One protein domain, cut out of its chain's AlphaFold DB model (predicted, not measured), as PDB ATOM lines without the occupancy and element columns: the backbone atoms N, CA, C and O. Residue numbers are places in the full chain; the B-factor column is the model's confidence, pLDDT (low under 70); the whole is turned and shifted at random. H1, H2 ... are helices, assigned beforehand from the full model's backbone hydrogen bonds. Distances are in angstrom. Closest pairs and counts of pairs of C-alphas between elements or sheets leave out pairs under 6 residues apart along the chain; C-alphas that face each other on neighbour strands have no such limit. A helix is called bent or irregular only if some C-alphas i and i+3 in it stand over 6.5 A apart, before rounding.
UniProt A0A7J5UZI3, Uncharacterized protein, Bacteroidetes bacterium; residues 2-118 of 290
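This is residues 2 to 118 of the 290 residues of an uncharacterized protein of Bacteroidetes bacterium (UniProt A0A7J5UZI3). One long helix, H5, makes the long axis, with H2 and H3 packed along it and H1 on the side of H2 and H3 away from the centre of H5. H4 is a short turn between H3 and H5, and a long stretch with no named element, residues 2 to 36, leads into H1. The printed part has 117 residues, 72 of them in five named helices, H1 to H5 in chain order, with no named strand: all helix. It is compact, with a radius of gyration of the C-alphas of 14.1 A, and only just elongated, spanning 50 by 33 by 26 A.

H5, residues 91 to 116, is 37.1 A long and ends with C-alpha 116 at (160.323, 447.256, 286.244). H3 is residues 70 to 83, 19.8 A; H2 is residues 53 to 66, 21.0 A, irregular, with C-alphas 54 and 57 7.3 A apart. H1, residues 37 to 50, 19.9 A, begins with C-alpha 37 at (149.574, 423.808, 269.566). H4 is residues 85 to 88, 5.5 A.

H5 touches H3 at a shallow tilt of 25 degrees, opposite ways; the closest C-alphas, of Ile 71 and Arg 108, are 6.4 A apart. Residues 96 to 107 of H5 touch H2 at a steep tilt of 38 degrees, the same way, closest at C-alphas 57 and 103, 6.4 A. H1 and H3 only just touch, with 3 pairs of C-alphas within 8 A, about perpendicular at 80 degrees; the closest are those of Cys 41 and Leu 80, 7.4 A. H4 and H5 touch only at the corner, closest at C-alphas 88 and 94, 5.1 A. H1 and H4 are apart. Every O i to N i+4 pair is within hydrogen-bond range in H1, H3 and H5, and 8 of 10 are in H2; H4 is too short for one.

The C-alphas farthest apart, of Lys 2 and Pro 118, are 50.7 A apart. The printed part has no cut, and the four links between helices are tight. Mean pLDDT of the printed part is 82.5; residues 2 to 6, 15 to 25, 33 and 115 to 118 are under 70.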
ATOM      1  N   LYS A   2     122.845 425.576 272.390       38.69
ATOM      2  CA  LYS A   2     123.473 426.038 271.142       38.69
ATOM      3  C   LYS A   2     124.994 426.025 271.321       38.69
ATOM      4  O   LYS A   2     125.475 426.528 272.318       38.69
ATOM      5  N   ASN A   3     125.676 425.436 270.337       38.94
ATOM      6  CA  ASN A   3     127.111 425.509 270.030       38.94
ATOM      7  C   ASN A   3     128.140 424.896 271.001       38.94
ATOM      8  O   ASN A   3     129.057 425.570 271.445       38.94
ATOM      9  N   LEU A   4     128.107 423.569 271.174       44.19
ATOM     10  CA  LEU A   4     129.290 422.806 271.622       44.19
ATOM     11  C   LEU A   4     130.252 422.390 270.483       44.19
ATOM     12  O   LEU A   4     131.278 421.784 270.761       44.19
ATOM     13  N   ASN A   5     129.960 422.730 269.218       48.19
ATOM     14  CA  ASN A   5     130.742 422.291 268.045       48.19
ATOM     15  C   ASN A   5     131.571 423.400 267.370       48.19
ATOM     16  O   ASN A   5     132.011 423.224 266.235       48.19
ATOM     17  N   GLN A   6     131.778 424.555 268.010       63.19
ATOM     18  CA  GLN A   6     132.757 425.514 267.486       63.19
ATOM     19  C   GLN A   6     134.164 425.025 267.840       63.19
ATOM     20  O   GLN A   6     134.450 424.714 268.992       63.19
ATOM     21  N   LYS A   7     135.025 424.882 266.828       80.00
ATOM     22  CA  LYS A   7     136.433 424.530 267.033       80.00
ATOM     23  C   LYS A   7     137.112 425.695 267.757       80.00
ATOM     24  O   LYS A   7     136.954 426.838 267.332       80.00
ATOM     25  N   LEU A   8     137.868 425.392 268.813       87.50
ATOM     26  CA  LEU A   8     138.651 426.386 269.542       87.50
ATOM     27  C   LEU A   8     139.651 427.055 268.585       87.50
ATOM     28  O   LEU A   8     140.440 426.378 267.917       87.50
ATOM     29  N   VAL A   9     139.640 428.383 268.532       89.38
ATOM     30  CA  VAL A   9     140.653 429.162 267.820       89.38
ATOM     31  C   VAL A   9     141.940 429.097 268.631       89.38
ATOM     32  O   VAL A   9     141.983 429.526 269.781       89.38
ATOM     33  N   SER A  10     142.981 428.506 268.052       87.81
ATOM     34  CA  SER A  10     144.261 428.320 268.736       87.81
ATOM     35  C   SER A  10     145.134 429.563 268.617       87.81
ATOM     36  O   SER A  10     145.212 430.183 267.558       87.81
ATOM     37  N   THR A  11     145.851 429.881 269.689       85.19
ATOM     38  CA  THR A  11     146.824 430.973 269.726       85.19
ATOM     39  C   THR A  11     148.238 430.395 269.801       85.19
ATOM     40  O   THR A  11     148.460 429.327 270.367       85.19
ATOM     41  N   VAL A  12     149.220 431.091 269.228       85.50
ATOM     42  CA  VAL A  12     150.626 430.678 269.325       85.50
ATOM     43  C   VAL A  12     151.150 430.946 270.734       85.50
ATOM     44  O   VAL A  12     151.083 432.075 271.213       85.50
ATOM     45  N   PHE A  13     151.720 429.917 271.356       85.38
ATOM     46  CA  PHE A  13     152.486 430.021 272.591       85.38
ATOM     47  C   PHE A  13     153.965 429.781 272.273       85.38
ATOM     48  O   PHE A  13     154.351 428.678 271.890       85.38
ATOM     49  N   ASN A  14     154.799 430.814 272.432       72.81
ATOM     50  CA  ASN A  14     156.255 430.698 272.238       72.81
ATOM     51  C   ASN A  14     156.903 429.778 273.282       72.81
ATOM     52  O   ASN A  14     157.960 429.200 273.048       72.81
ATOM     53  N   GLU A  15     156.253 429.652 274.435       69.44
ATOM     54  CA  GLU A  15     156.651 428.788 275.532       69.44
ATOM     55  C   GLU A  15     155.420 428.014 275.989       69.44
ATOM     56  O   GLU A  15     154.348 428.593 276.157       69.44
ATOM     57  N   TYR A  16     155.560 426.703 276.156       69.50
ATOM     58  CA  TYR A  16     154.458 425.807 276.475       69.50
ATOM     59  C   TYR A  16     154.864 424.863 277.606       69.50
ATOM     60  O   TYR A  16     155.985 424.360 277.654       69.50
ATOM     61  N   ILE A  17     153.930 424.640 278.527       68.50
ATOM     62  CA  ILE A  17     154.102 423.817 279.727       68.50
ATOM     63  C   ILE A  17     153.149 422.638 279.627       68.50
ATOM     64  O   ILE A  17     151.943 422.833 279.503       68.50
ATOM     65  N   TYR A  18     153.668 421.417 279.675       63.62
ATOM     66  CA  TYR A  18     152.823 420.232 279.674       63.62
ATOM     67  C   TYR A  18     153.514 419.048 280.330       63.62
ATOM     68  O   TYR A  18     154.741 418.933 280.324       63.62
ATOM     69  N   LYS A  19     152.695 418.140 280.855       62.59
ATOM     70  CA  LYS A  19     153.114 416.798 281.255       62.59
ATOM     71  C   LYS A  19     152.511 415.773 280.303       62.59
ATOM     72  O   LYS A  19     151.395 415.940 279.818       62.59
ATOM     73  N   ILE A  20     153.275 414.712 280.051       50.12
ATOM     74  CA  ILE A  20     152.901 413.604 279.158       50.12
ATOM     75  C   ILE A  20     152.059 412.542 279.907       50.12
ATOM     76  O   ILE A  20     151.354 411.765 279.279       50.12
ATOM     77  N   ASN A  21     152.071 412.550 281.250       54.19
ATOM     78  CA  ASN A  21     151.390 411.576 282.116       54.19
ATOM     79  C   ASN A  21     150.433 412.252 283.116       54.19
ATOM     80  O   ASN A  21     150.460 413.473 283.280       54.19
ATOM     81  N   LYS A  22     149.614 411.443 283.812       55.28
ATOM     82  CA  LYS A  22     148.646 411.879 284.835       55.28
ATOM     83  C   LYS A  22     149.304 412.854 285.820       55.28
ATOM     84  O   LYS A  22     150.267 412.499 286.495       55.28
ATOM     85  N   SER A  23     148.795 414.084 285.880       57.69
ATOM     86  CA  SER A  23     149.261 415.061 286.860       57.69
ATOM     87  C   SER A  23     148.606 414.792 288.211       57.69
ATOM     88  O   SER A  23     147.382 414.811 288.313       57.69
ATOM     89  N   GLU A  24     149.420 414.575 289.242       57.88
ATOM     90  CA  GLU A  24     148.980 414.589 290.646       57.88
ATOM     91  C   GLU A  24     148.814 416.020 291.181       57.88
ATOM     92  O   GLU A  24     148.186 416.233 292.212       57.88
ATOM     93  N   ILE A  25     149.345 417.013 290.459       67.25
ATOM     94  CA  ILE A  25     149.239 418.427 290.813       67.25
ATOM     95  C   ILE A  25     147.961 418.993 290.194       67.25
ATOM     96  O   ILE A  25     147.810 419.024 288.968       67.25
ATOM     97  N   GLU A  26     147.064 419.478 291.050       73.12
ATOM     98  CA  GLU A  26     145.760 420.040 290.685       73.12
ATOM     99  C   GLU A  26     145.862 421.298 289.812       73.12
ATOM    100  O   GLU A  26     144.931 421.611 289.087       73.12
ATOM    101  N   LEU A  27     147.004 421.986 289.781       78.62
ATOM    102  CA  LEU A  27     147.235 423.183 288.957       78.62
ATOM    103  C   LEU A  27     147.842 422.886 287.573       78.62
ATOM    104  O   LEU A  27     148.094 423.803 286.791       78.62
ATOM    105  N   ASP A  28     148.061 421.613 287.248       79.12
ATOM    106  CA  ASP A  28     148.605 421.173 285.960       79.12
ATOM    107  C   ASP A  28     147.508 420.697 284.991       79.12
ATOM    108  O   ASP A  28     146.338 420.504 285.356       79.12
ATOM    109  N   PHE A  29     147.902 420.495 283.731       76.50
ATOM    110  CA  PHE A  29     147.077 419.880 282.690       76.50
ATOM    111  C   PHE A  29     147.920 418.980 281.771       76.50
ATOM    112  O   PHE A  29     149.134 419.143 281.642       76.50
ATOM    113  N   VAL A  30     147.266 417.986 281.167       74.56
ATOM    114  CA  VAL A  30     147.899 416.931 280.355       74.56
ATOM    115  C   VAL A  30     147.564 417.149 278.880       74.56
ATOM    116  O   VAL A  30     146.455 417.580 278.563       74.56
ATOM    117  N   ILE A  31     148.515 416.852 277.991       75.19
ATOM    118  CA  ILE A  31     148.336 416.948 276.534       75.19
ATOM    119  C   ILE A  31     148.544 415.578 275.898       75.19
ATOM    120  O   ILE A  31     149.594 414.962 276.074       75.19
ATOM    121  N   ASP A  32     147.568 415.143 275.101       71.44
ATOM    122  CA  ASP A  32     147.638 413.879 274.370       71.44
ATOM    123  C   ASP A  32     148.658 413.941 273.226       71.44
ATOM    124  O   ASP A  32     148.619 414.837 272.374       71.44
ATOM    125  N   LEU A  33     149.532 412.938 273.139       69.06
ATOM    126  CA  LEU A  33     150.480 412.812 272.033       69.06
ATOM    127  C   LEU A  33     149.777 412.410 270.715       69.06
ATOM    128  O   LEU A  33     148.739 411.749 270.741       69.06
ATOM    129  N   PRO A  34     150.303 412.810 269.541       78.06
ATOM    130  CA  PRO A  34     151.423 413.732 269.346       78.06
ATOM    131  C   PRO A  34     151.048 415.168 269.735       78.06
ATOM    132  O   PRO A  34     149.899 415.581 269.559       78.06
ATOM    133  N   PHE A  35     152.024 415.911 270.261       81.44
ATOM    134  CA  PHE A  35     151.859 417.306 270.663       81.44
ATOM    135  C   PHE A  35     151.521 418.194 269.457       81.44
ATOM    136  O   PHE A  35     152.216 418.162 268.442       81.44
ATOM    137  N   THR A  36     150.487 419.023 269.595       86.62
ATOM    138  CA  THR A  36     150.184 420.125 268.673       86.62
ATOM    139  C   THR A  36     149.783 421.362 269.476       86.62
ATOM    140  O   THR A  36     149.252 421.246 270.583       86.62
ATOM    141  N   MET A  37     150.003 422.557 268.918       86.38
ATOM    142  CA  MET A  37     149.574 423.808 269.566       86.38
ATOM    143  C   MET A  37     148.057 423.882 269.748       86.38
ATOM    144  O   MET A  37     147.584 424.454 270.727       86.38
ATOM    145  N   GLU A  38     147.296 423.250 268.853       88.44
ATOM    146  CA  GLU A  38     145.844 423.136 268.993       88.44
ATOM    147  C   GLU A  38     145.475 422.346 270.252       88.44
ATOM    148  O   GLU A  38     144.729 422.839 271.096       88.44
ATOM    149  N   LYS A  39     146.087 421.171 270.456       86.31
ATOM    150  CA  LYS A  39     145.864 420.358 271.660       86.31
ATOM    151  C   LYS A  39     146.328 421.057 272.937       86.31
ATOM    152  O   LYS A  39     145.692 420.901 273.976       86.31
ATOM    153  N   TYR A  40     147.409 421.840 272.866       88.62
ATOM    154  CA  TYR A  40     147.853 422.686 273.977       88.62
ATOM    155  C   TYR A  40     146.781 423.709 274.360       88.62
ATOM    156  O   TYR A  40     146.374 423.770 275.521       88.62
ATOM    157  N   CYS A  41     146.289 424.469 273.378       90.25
ATOM    158  CA  CYS A  41     145.243 425.464 273.590       90.25
ATOM    159  C   CYS A  41     143.968 424.814 274.131       90.25
ATOM    160  O   CYS A  41     143.383 425.326 275.079       90.25
ATOM    161  N   GLU A  42     143.567 423.661 273.592       89.88
ATOM    162  CA  GLU A  42     142.402 422.914 274.069       89.88
ATOM    163  C   GLU A  42     142.551 422.439 275.513       89.88
ATOM    164  O   GLU A  42     141.622 422.600 276.305       89.88
ATOM    165  N   ALA A  43     143.698 421.869 275.880       88.12
ATOM    166  CA  ALA A  43     143.940 421.392 277.236       88.12
ATOM    167  C   ALA A  43     143.980 422.552 278.246       88.12
ATOM    168  O   ALA A  43     143.337 422.483 279.297       88.12
ATOM    169  N   LEU A  44     144.657 423.649 277.895       90.81
ATOM    170  CA  LEU A  44     144.721 424.864 278.705       90.81
ATOM    171  C   LEU A  44     143.338 425.516 278.857       90.81
ATOM    172  O   LEU A  44     142.932 425.883 279.959       90.81
ATOM    173  N   PHE A  45     142.570 425.605 277.773       91.12
ATOM    174  CA  PHE A  45     141.228 426.181 277.793       91.12
ATOM    175  C   PHE A  45     140.249 425.327 278.606       91.12
ATOM    176  O   PHE A  45     139.498 425.848 279.434       91.12
ATOM    177  N   LYS A  46     140.307 423.995 278.459       90.38
ATOM    178  CA  LYS A  46     139.570 423.066 279.327       90.38
ATOM    179  C   LYS A  46     139.947 423.283 280.789       90.38
ATOM    180  O   LYS A  46     139.051 423.327 281.630       90.38
ATOM    181  N   LYS A  47     141.233 423.477 281.099       90.56
ATOM    182  CA  LYS A  47     141.677 423.748 282.469       90.56
ATOM    183  C   LYS A  47     141.054 425.024 283.029       90.56
ATOM    184  O   LYS A  47     140.502 424.987 284.124       90.56
ATOM    185  N   ILE A  48     141.049 426.107 282.254       91.62
ATOM    186  CA  ILE A  48     140.426 427.389 282.626       91.62
ATOM    187  C   ILE A  48     138.940 427.221 282.935       91.62
ATOM    188  O   ILE A  48     138.464 427.767 283.929       91.62
ATOM    189  N   ILE A  49     138.213 426.449 282.121       89.75
ATOM    190  CA  ILE A  49     136.777 426.199 282.315       89.75
ATOM    191  C   ILE A  49     136.497 425.429 283.613       89.75
ATOM    192  O   ILE A  49     135.500 425.713 284.278       89.75
ATOM    193  N   HIS A  50     137.354 424.476 283.982       89.31
ATOM    194  CA  HIS A  50     137.044 423.507 285.041       89.31
ATOM    195  C   HIS A  50     137.706 423.797 286.389       89.31
ATOM    196  O   HIS A  50     137.187 423.349 287.406       89.31
ATOM    197  N   ILE A  51     138.815 424.539 286.428       89.94
ATOM    198  CA  ILE A  51     139.525 424.827 287.681       89.94
ATOM    199  C   ILE A  51     138.646 425.596 288.679       89.94
ATOM    200  O   ILE A  51     137.789 426.393 288.270       89.94
ATOM    201  N   GLY A  52     138.831 425.385 289.983       88.69
ATOM    202  CA  GLY A  52     138.121 426.140 291.007       88.69
ATOM    203  C   GLY A  52     138.355 427.640 290.844       88.69
ATOM    204  O   GLY A  52     139.472 428.089 290.592       88.69
ATOM    205  N   LEU A  53     137.303 428.455 290.985       87.06
ATOM    206  CA  LEU A  53     137.468 429.909 290.895       87.06
ATOM    207  C   LEU A  53     138.418 430.417 291.987       87.06
ATOM    208  O   LEU A  53     139.114 431.387 291.757       87.06
ATOM    209  N   SER A  54     138.464 429.817 293.176       89.19
ATOM    210  CA  SER A  54     139.424 430.197 294.227       89.19
ATOM    211  C   SER A  54     140.883 429.920 293.855       89.19
ATOM    212  O   SER A  54     141.781 430.515 294.439       89.19
ATOM    213  N   GLU A  55     141.123 429.039 292.887       90.19
ATOM    214  CA  GLU A  55     142.451 428.543 292.527       90.19
ATOM    215  C   GLU A  55     143.013 429.215 291.275       90.19
ATOM    216  O   GLU A  55     144.159 428.970 290.909       90.19
ATOM    217  N   SER A  56     142.235 430.057 290.592       90.56
ATOM    218  CA  SER A  56     142.639 430.651 289.317       90.56
ATOM    219  C   SER A  56     143.880 431.546 289.451       90.56
ATOM    220  O   SER A  56     144.780 431.451 288.618       90.56
ATOM    221  N   SER A  57     144.021 432.283 290.561       91.88
ATOM    222  CA  SER A  57     145.260 433.011 290.879       91.88
ATOM    223  C   SER A  57     146.448 432.065 291.076       91.88
ATOM    224  O   SER A  57     147.490 432.244 290.451       91.88
ATOM    225  N   ALA A  58     146.285 431.022 291.897       91.31
ATOM    226  CA  ALA A  58     147.346 430.052 292.176       91.31
ATOM    227  C   ALA A  58     147.775 429.289 290.910       91.31
ATOM    228  O   ALA A  58     148.953 429.002 290.712       91.31
ATOM    229  N   PHE A  59     146.829 429.008 290.017       93.56
ATOM    230  CA  PHE A  59     147.095 428.430 288.707       93.56
ATOM    231  C   PHE A  59     147.956 429.337 287.835       93.56
ATOM    232  O   PHE A  59     148.947 428.870 287.273       93.56
ATOM    233  N   LEU A  60     147.615 430.625 287.736       93.62
ATOM    234  CA  LEU A  60     148.417 431.583 286.978       93.62
ATOM    235  C   LEU A  60     149.824 431.710 287.569       93.62
ATOM    236  O   LEU A  60     150.792 431.728 286.811       93.62
ATOM    237  N   ASP A  61     149.950 431.740 288.897       92.12
ATOM    238  CA  ASP A  61     151.240 431.772 289.591       92.12
ATOM    239  C   ASP A  61     152.100 430.559 289.252       92.12
ATOM    240  O   ASP A  61     153.257 430.702 288.848       92.12
ATOM    241  N   TYR A  62     151.510 429.371 289.371       90.12
ATOM    242  CA  TYR A  62     152.171 428.113 289.073       90.12
ATOM    243  C   TYR A  62     152.631 428.059 287.614       90.12
ATOM    244  O   TYR A  62     153.819 427.867 287.358       90.12
ATOM    245  N   GLN A  63     151.742 428.316 286.652       89.19
ATOM    246  CA  GLN A  63     152.097 428.277 285.232       89.19
ATOM    247  C   GLN A  63     153.161 429.330 284.886       89.19
ATOM    248  O   GLN A  63     154.141 429.019 284.218       89.19
ATOM    249  N   CYS A  64     153.059 430.551 285.418       90.25
ATOM    250  CA  CYS A  64     154.070 431.590 285.200       90.25
ATOM    251  C   CYS A  64     155.440 431.253 285.800       90.25
ATOM    252  O   CYS A  64     156.445 431.764 285.315       90.25
ATOM    253  N   SER A  65     155.505 430.413 286.838       87.44
ATOM    254  CA  SER A  65     156.779 429.974 287.422       87.44
ATOM    255  C   SER A  65     157.532 428.950 286.561       87.44
ATOM    256  O   SER A  65     158.737 428.779 286.726       87.44
ATOM    257  N   LEU A  66     156.833 428.276 285.642       83.12
ATOM    258  CA  LEU A  66     157.379 427.197 284.812       83.12
ATOM    259  C   LEU A  66     157.870 427.678 283.436       83.12
ATOM    260  O   LEU A  66     158.686 427.006 282.804       83.12
ATOM    261  N   VAL A  67     157.383 428.827 282.963       83.31
ATOM    262  CA  VAL A  67     157.826 429.473 281.717       83.31
ATOM    263  C   VAL A  67     158.982 430.443 281.966       83.31
ATOM    264  O   VAL A  67     159.063 431.094 283.005       83.31
ATOM    265  N   LYS A  68     159.875 430.582 280.983       83.31
ATOM    266  CA  LYS A  68     161.000 431.529 281.030       83.31
ATOM    267  C   LYS A  68     160.534 432.971 280.808       83.31
ATOM    268  O   LYS A  68     161.098 433.891 281.395       83.31
ATOM    269  N   GLN A  69     159.511 433.176 279.978       85.69
ATOM    270  CA  GLN A  69     158.933 434.474 279.626       85.69
ATOM    271  C   GLN A  69     157.444 434.537 280.010       85.69
ATOM    272  O   GLN A  69     156.562 434.504 279.143       85.69
ATOM    273  N   PRO A  70     157.134 434.686 281.312       90.06
ATOM    274  CA  PRO A  70     155.762 434.641 281.818       90.06
ATOM    275  C   PRO A  70     154.857 435.746 281.265       90.06
ATOM    276  O   PRO A  70     153.670 435.513 281.053       90.06
ATOM    277  N   ILE A  71     155.401 436.926 280.948       91.31
ATOM    278  CA  ILE A  71     154.623 438.018 280.339       91.31
ATOM    279  C   ILE A  71     154.121 437.628 278.940       91.31
ATOM    280  O   ILE A  71     152.958 437.871 278.616       91.31
ATOM    281  N   LEU A  72     154.962 436.995 278.112       90.50
ATOM    282  CA  LEU A  72     154.549 436.539 276.778       90.50
ATOM    283  C   LEU A  72     153.516 435.415 276.865       90.50
ATOM    284  O   LEU A  72     152.551 435.402 276.096       90.50
ATOM    285  N   TRP A  73     153.699 434.500 277.818       93.69
ATOM    286  CA  TRP A  73     152.751 433.421 278.066       93.69
ATOM    287  C   TRP A  73     151.378 433.958 278.492       93.69
ATOM    288  O   TRP A  73     150.371 433.610 277.876       93.69
ATOM    289  N   ILE A  74     151.329 434.888 279.455       93.94
ATOM    290  CA  ILE A  74     150.078 435.527 279.894       93.94
ATOM    291  C   ILE A  74     149.394 436.285 278.752       93.94
ATOM    292  O   ILE A  74     148.178 436.194 278.604       93.94
ATOM    293  N   ASN A  75     150.144 437.015 277.922       93.38
ATOM    294  CA  ASN A  75     149.560 437.727 276.781       93.38
ATOM    295  C   ASN A  75     148.930 436.754 275.768       93.38
ATOM    296  O   ASN A  75     147.867 437.033 275.210       93.38
ATOM    297  N   SER A  76     149.564 435.598 275.559       93.94
ATOM    298  CA  SER A  76     149.044 434.533 274.691       93.94
ATOM    299  C   SER A  76     147.789 433.891 275.291       93.94
ATOM    300  O   SER A  76     146.828 433.629 274.570       93.94
ATOM    301  N   LEU A  77     147.746 433.731 276.617       94.69
ATOM    302  CA  LEU A  77     146.569 433.262 277.343       94.69
ATOM    303  C   LEU A  77     145.388 434.234 277.252       94.69
ATOM    304  O   LEU A  77     144.262 433.819 276.983       94.69
ATOM    305  N   GLU A  78     145.632 435.532 277.444       94.56
ATOM    306  CA  GLU A  78     144.601 436.563 277.302       94.56
ATOM    307  C   GLU A  78     144.008 436.551 275.889       94.56
ATOM    308  O   GLU A  78     142.790 436.642 275.715       94.56
ATOM    309  N   LYS A  79     144.869 436.405 274.876       94.25
ATOM    310  CA  LYS A  79     144.461 436.292 273.477       94.25
ATOM    311  C   LYS A  79     143.624 435.032 273.234       94.25
ATOM    312  O   LYS A  79     142.551 435.158 272.652       94.25
ATOM    313  N   LEU A  80     144.031 433.878 273.767       94.19
ATOM    314  CA  LEU A  80     143.257 432.635 273.683       94.19
ATOM    315  C   LEU A  80     141.843 432.805 274.263       94.19
ATOM    316  O   LEU A  80     140.873 432.356 273.662       94.19
ATOM    317  N   ILE A  81     141.695 433.492 275.399       93.44
ATOM    318  CA  ILE A  81     140.375 433.768 275.993       93.44
ATOM    319  C   ILE A  81     139.553 434.711 275.100       93.44
ATOM    320  O   ILE A  81     138.370 434.459 274.870       93.44
ATOM    321  N   LYS A  82     140.165 435.780 274.571       91.19
ATOM    322  CA  LYS A  82     139.499 436.773 273.706       91.19
ATOM    323  C   LYS A  82     139.063 436.215 272.351       91.19
ATOM    324  O   LYS A  82     138.039 436.638 271.828       91.19
ATOM    325  N   GLU A  83     139.815 435.286 271.775       92.06
ATOM    326  CA  GLU A  83     139.466 434.666 270.488       92.06
ATOM    327  C   GLU A  83     138.348 433.620 270.633       92.06
ATOM    328  O   GLU A  83     137.692 433.275 269.654       92.06
ATOM    329  N   ASN A  84     138.075 433.165 271.862       91.50
ATOM    330  CA  ASN A  84     137.145 432.074 272.159       91.50
ATOM    331  C   ASN A  84     135.978 432.498 273.069       91.50
ATOM    332  O   ASN A  84     135.418 431.675 273.793       91.50
ATOM    333  N   LEU A  85     135.570 433.774 273.017       87.31
ATOM    334  CA  LEU A  85     134.483 434.327 273.844       87.31
ATOM    335  C   LEU A  85     133.160 433.566 273.725       87.31
ATOM    336  O   LEU A  85     132.437 433.432 274.709       87.31
ATOM    337  N   ASN A  86     132.864 433.027 272.541       87.38
ATOM    338  CA  ASN A  86     131.641 432.261 272.287       87.38
ATOM    339  C   ASN A  86     131.537 430.996 273.153       87.38
ATOM    340  O   ASN A  86     130.440 430.496 273.364       87.38
ATOM    341  N   HIS A  87     132.657 430.493 273.679       85.12
ATOM    342  CA  HIS A  87     132.678 429.351 274.594       85.12
ATOM    343  C   HIS A  87     132.354 429.728 276.050       85.12
ATOM    344  O   HIS A  87     132.248 428.844 276.899       85.12
ATOM    345  N   PHE A  88     132.174 431.021 276.348       85.19
ATOM    346  CA  PHE A  88     131.745 431.542 277.649       85.19
ATOM    347  C   PHE A  88     130.296 432.068 277.624       85.19
ATOM    348  O   PHE A  88     129.945 432.993 278.353       85.19
ATOM    349  N   ASP A  89     129.444 431.479 276.786       81.75
ATOM    350  CA  ASP A  89     128.082 431.942 276.475       81.75
ATOM    351  C   ASP A  89     127.051 431.779 277.609       81.75
ATOM    352  O   ASP A  89     125.986 432.402 277.590       81.75
ATOM    353  N   THR A  90     127.346 430.968 278.625       84.81
ATOM    354  CA  THR A  90     126.491 430.822 279.812       84.81
ATOM    355  C   THR A  90     126.887 431.800 280.920       84.81
ATOM    356  O   THR A  90     128.061 432.113 281.096       84.81
ATOM    357  N   ARG A  91     125.924 432.252 281.746       79.25
ATOM    358  CA  ARG A  91     126.201 433.201 282.853       79.25
ATOM    359  C   ARG A  91     127.347 432.755 283.787       79.25
ATOM    360  O   ARG A  91     128.180 433.601 284.108       79.25
ATOM    361  N   PRO A  92     127.446 431.475 284.211       81.44
ATOM    362  CA  PRO A  92     128.558 431.023 285.052       81.44
ATOM    363  C   PRO A  92     129.913 431.084 284.337       81.44
ATOM    364  O   PRO A  92     130.921 431.447 284.945       81.44
ATOM    365  N   LEU A  93     129.943 430.762 283.040       86.19
ATOM    366  CA  LEU A  93     131.161 430.825 282.236       86.19
ATOM    367  C   LEU A  93     131.564 432.275 281.941       86.19
ATOM    368  O   LEU A  93     132.748 432.588 281.988       86.19
ATOM    369  N   HIS A  94     130.609 433.183 281.759       87.62
ATOM    370  CA  HIS A  94     130.899 434.608 281.630       87.62
ATOM    371  C   HIS A  94     131.547 435.184 282.901       87.62
ATOM    372  O   HIS A  94     132.564 435.870 282.824       87.62
ATOM    373  N   HIS A  95     131.032 434.848 284.090       87.94
ATOM    374  CA  HIS A  95     131.669 435.249 285.353       87.94
ATOM    375  C   HIS A  95     133.113 434.732 285.454       87.94
ATOM    376  O   HIS A  95     134.024 435.453 285.860       87.94
ATOM    377  N   ARG A  96     133.340 433.485 285.032       90.69
ATOM    378  CA  ARG A  96     134.675 432.886 284.972       90.69
ATOM    379  C   ARG A  96     135.595 433.617 283.993       90.69
ATOM    380  O   ARG A  96     136.735 433.897 284.346       90.69
ATOM    381  N   GLN A  97     135.107 433.963 282.805       92.62
ATOM    382  CA  GLN A  97     135.852 434.754 281.825       92.62
ATOM    383  C   GLN A  97     136.302 436.091 282.428       92.62
ATOM    384  O   GLN A  97     137.485 436.422 282.371       92.62
ATOM    385  N   VAL A  98     135.377 436.835 283.046       91.31
ATOM    386  CA  VAL A  98     135.676 438.116 283.707       91.31
ATOM    387  C   VAL A  98     136.725 437.930 284.802       91.31
ATOM    388  O   VAL A  98     137.681 438.701 284.870       91.31
ATOM    389  N   LYS A  99     136.594 436.872 285.614       92.50
ATOM    390  CA  LYS A  99     137.568 436.550 286.659       92.50
ATOM    391  C   LYS A  99     138.970 436.328 286.091       92.50
ATOM    392  O   LYS A  99     139.904 436.986 286.533       92.50
ATOM    393  N   PHE A 100     139.111 435.467 285.084       94.00
ATOM    394  CA  PHE A 100     140.414 435.183 284.480       94.00
ATOM    395  C   PHE A 100     141.031 436.408 283.805       94.00
ATOM    396  O   PHE A 100     142.224 436.635 283.955       94.00
ATOM    397  N   VAL A 101     140.245 437.231 283.103       93.69
ATOM    398  CA  VAL A 101     140.753 438.474 282.488       93.69
ATOM    399  C   VAL A 101     141.233 439.471 283.551       93.69
ATOM    400  O   VAL A 101     142.268 440.121 283.370       93.69
ATOM    401  N   SER A 102     140.512 439.571 284.673       94.31
ATOM    402  CA  SER A 102     140.910 440.396 285.817       94.31
ATOM    403  C   SER A 102     142.222 439.899 286.431       94.31
ATOM    404  O   SER A 102     143.182 440.658 286.542       94.31
ATOM    405  N   GLU A 103     142.314 438.605 286.737       94.56
ATOM    406  CA  GLU A 103     143.514 438.009 287.333       94.56
ATOM    407  C   GLU A 103     144.719 438.038 286.394       94.56
ATOM    408  O   GLU A 103     145.829 438.300 286.839       94.56
ATOM    409  N   ILE A 104     144.514 437.870 285.087       95.50
ATOM    410  CA  ILE A 104     145.551 438.082 284.070       95.50
ATOM    411  C   ILE A 104     146.080 439.516 284.125       95.50
ATOM    412  O   ILE A 104     147.290 439.731 284.053       95.50
ATOM    413  N   SER A 105     145.194 440.505 284.263       93.56
ATOM    414  CA  SER A 105     145.589 441.915 284.324       93.56
ATOM    415  C   SER A 105     146.366 442.229 285.600       93.56
ATOM    416  O   SER A 105     147.419 442.864 285.520       93.56
ATOM    417  N   ILE A 106     145.903 441.720 286.748       93.69
ATOM    418  CA  ILE A 106     146.612 441.808 288.033       93.69
ATOM    419  C   ILE A 106     147.981 441.138 287.912       93.69
ATOM    420  O   ILE A 106     149.005 441.755 288.196       93.69
ATOM    421  N   LYS A 107     148.027 439.906 287.400       94.00
ATOM    422  CA  LYS A 107     149.265 439.136 287.313       94.00
ATOM    423  C   LYS A 107     150.279 439.765 286.372       94.00
ATOM    424  O   LYS A 107     151.469 439.813 286.675       94.00
ATOM    425  N   ARG A 108     149.818 440.293 285.239       93.38
ATOM    426  CA  ARG A 108     150.652 441.066 284.318       93.38
ATOM    427  C   ARG A 108     151.225 442.299 285.006       93.38
ATOM    428  O   ARG A 108     152.417 442.542 284.853       93.38
ATOM    429  N   HIS A 109     150.418 443.032 285.777       89.94
ATOM    430  CA  HIS A 109     150.908 444.167 286.555       89.94
ATOM    431  C   HIS A 109     151.975 443.729 287.566       89.94
ATOM    432  O   HIS A 109     153.043 444.322 287.591       89.94
ATOM    433  N   GLU A 110     151.762 442.651 288.326       91.56
ATOM    434  CA  GLU A 110     152.763 442.122 289.267       91.56
ATOM    435  C   GLU A 110     154.074 441.709 288.585       91.56
ATOM    436  O   GLU A 110     155.161 441.982 289.094       91.56
ATOM    437  N   LEU A 111     153.993 441.018 287.444       89.25
ATOM    438  CA  LEU A 111     155.169 440.587 286.687       89.25
ATOM    439  C   LEU A 111     155.915 441.782 286.096       89.25
ATOM    440  O   LEU A 111     157.144 441.813 286.135       89.25
ATOM    441  N   MET A 112     155.181 442.771 285.586       86.12
ATOM    442  CA  MET A 112     155.755 444.019 285.102       86.12
ATOM    443  C   MET A 112     156.367 444.822 286.242       86.12
ATOM    444  O   MET A 112     157.459 445.324 286.056       86.12
ATOM    445  N   GLU A 113     155.748 444.887 287.420       81.38
ATOM    446  CA  GLU A 113     156.300 445.540 288.610       81.38
ATOM    447  C   GLU A 113     157.570 444.829 289.100       81.38
ATOM    448  O   GLU A 113     158.532 445.472 289.500       81.38
ATOM    449  N   LYS A 114     157.623 443.493 289.036       77.06
ATOM    450  CA  LYS A 114     158.843 442.723 289.331       77.06
ATOM    451  C   LYS A 114     159.950 442.959 288.301       77.06
ATOM    452  O   LYS A 114     161.112 442.978 288.685       77.06
ATOM    453  N   ALA A 115     159.598 443.135 287.027       69.56
ATOM    454  CA  ALA A 115     160.546 443.397 285.944       69.56
ATOM    455  C   ALA A 115     160.977 444.875 285.851       69.56
ATOM    456  O   ALA A 115     162.077 445.161 285.387       69.56
ATOM    457  N   SER A 116     160.113 445.804 286.269       61.06
ATOM    458  CA  SER A 116     160.323 447.256 286.244       61.06
ATOM    459  C   SER A 116     160.872 447.801 287.550       61.06
ATOM    460  O   SER A 116     161.391 448.916 287.559       61.06
ATOM    461  N   LYS A 117     160.815 447.024 288.641       50.47
ATOM    462  CA  LYS A 117     161.692 447.242 289.785       50.47
ATOM    463  C   LYS A 117     163.121 447.192 289.233       50.47
ATOM    464  O   LYS A 117     163.568 446.098 288.878       50.47
ATOM    465  N   PRO A 118     163.875 448.316 289.180       43.03
ATOM    466  CA  PRO A 118     165.327 448.185 289.191       43.03
ATOM    467  C   PRO A 118     165.642 447.243 290.348       43.03
ATOM    468  O   PRO A 118     164.898 447.290 291.334       43.03
TER     469      PRO A 118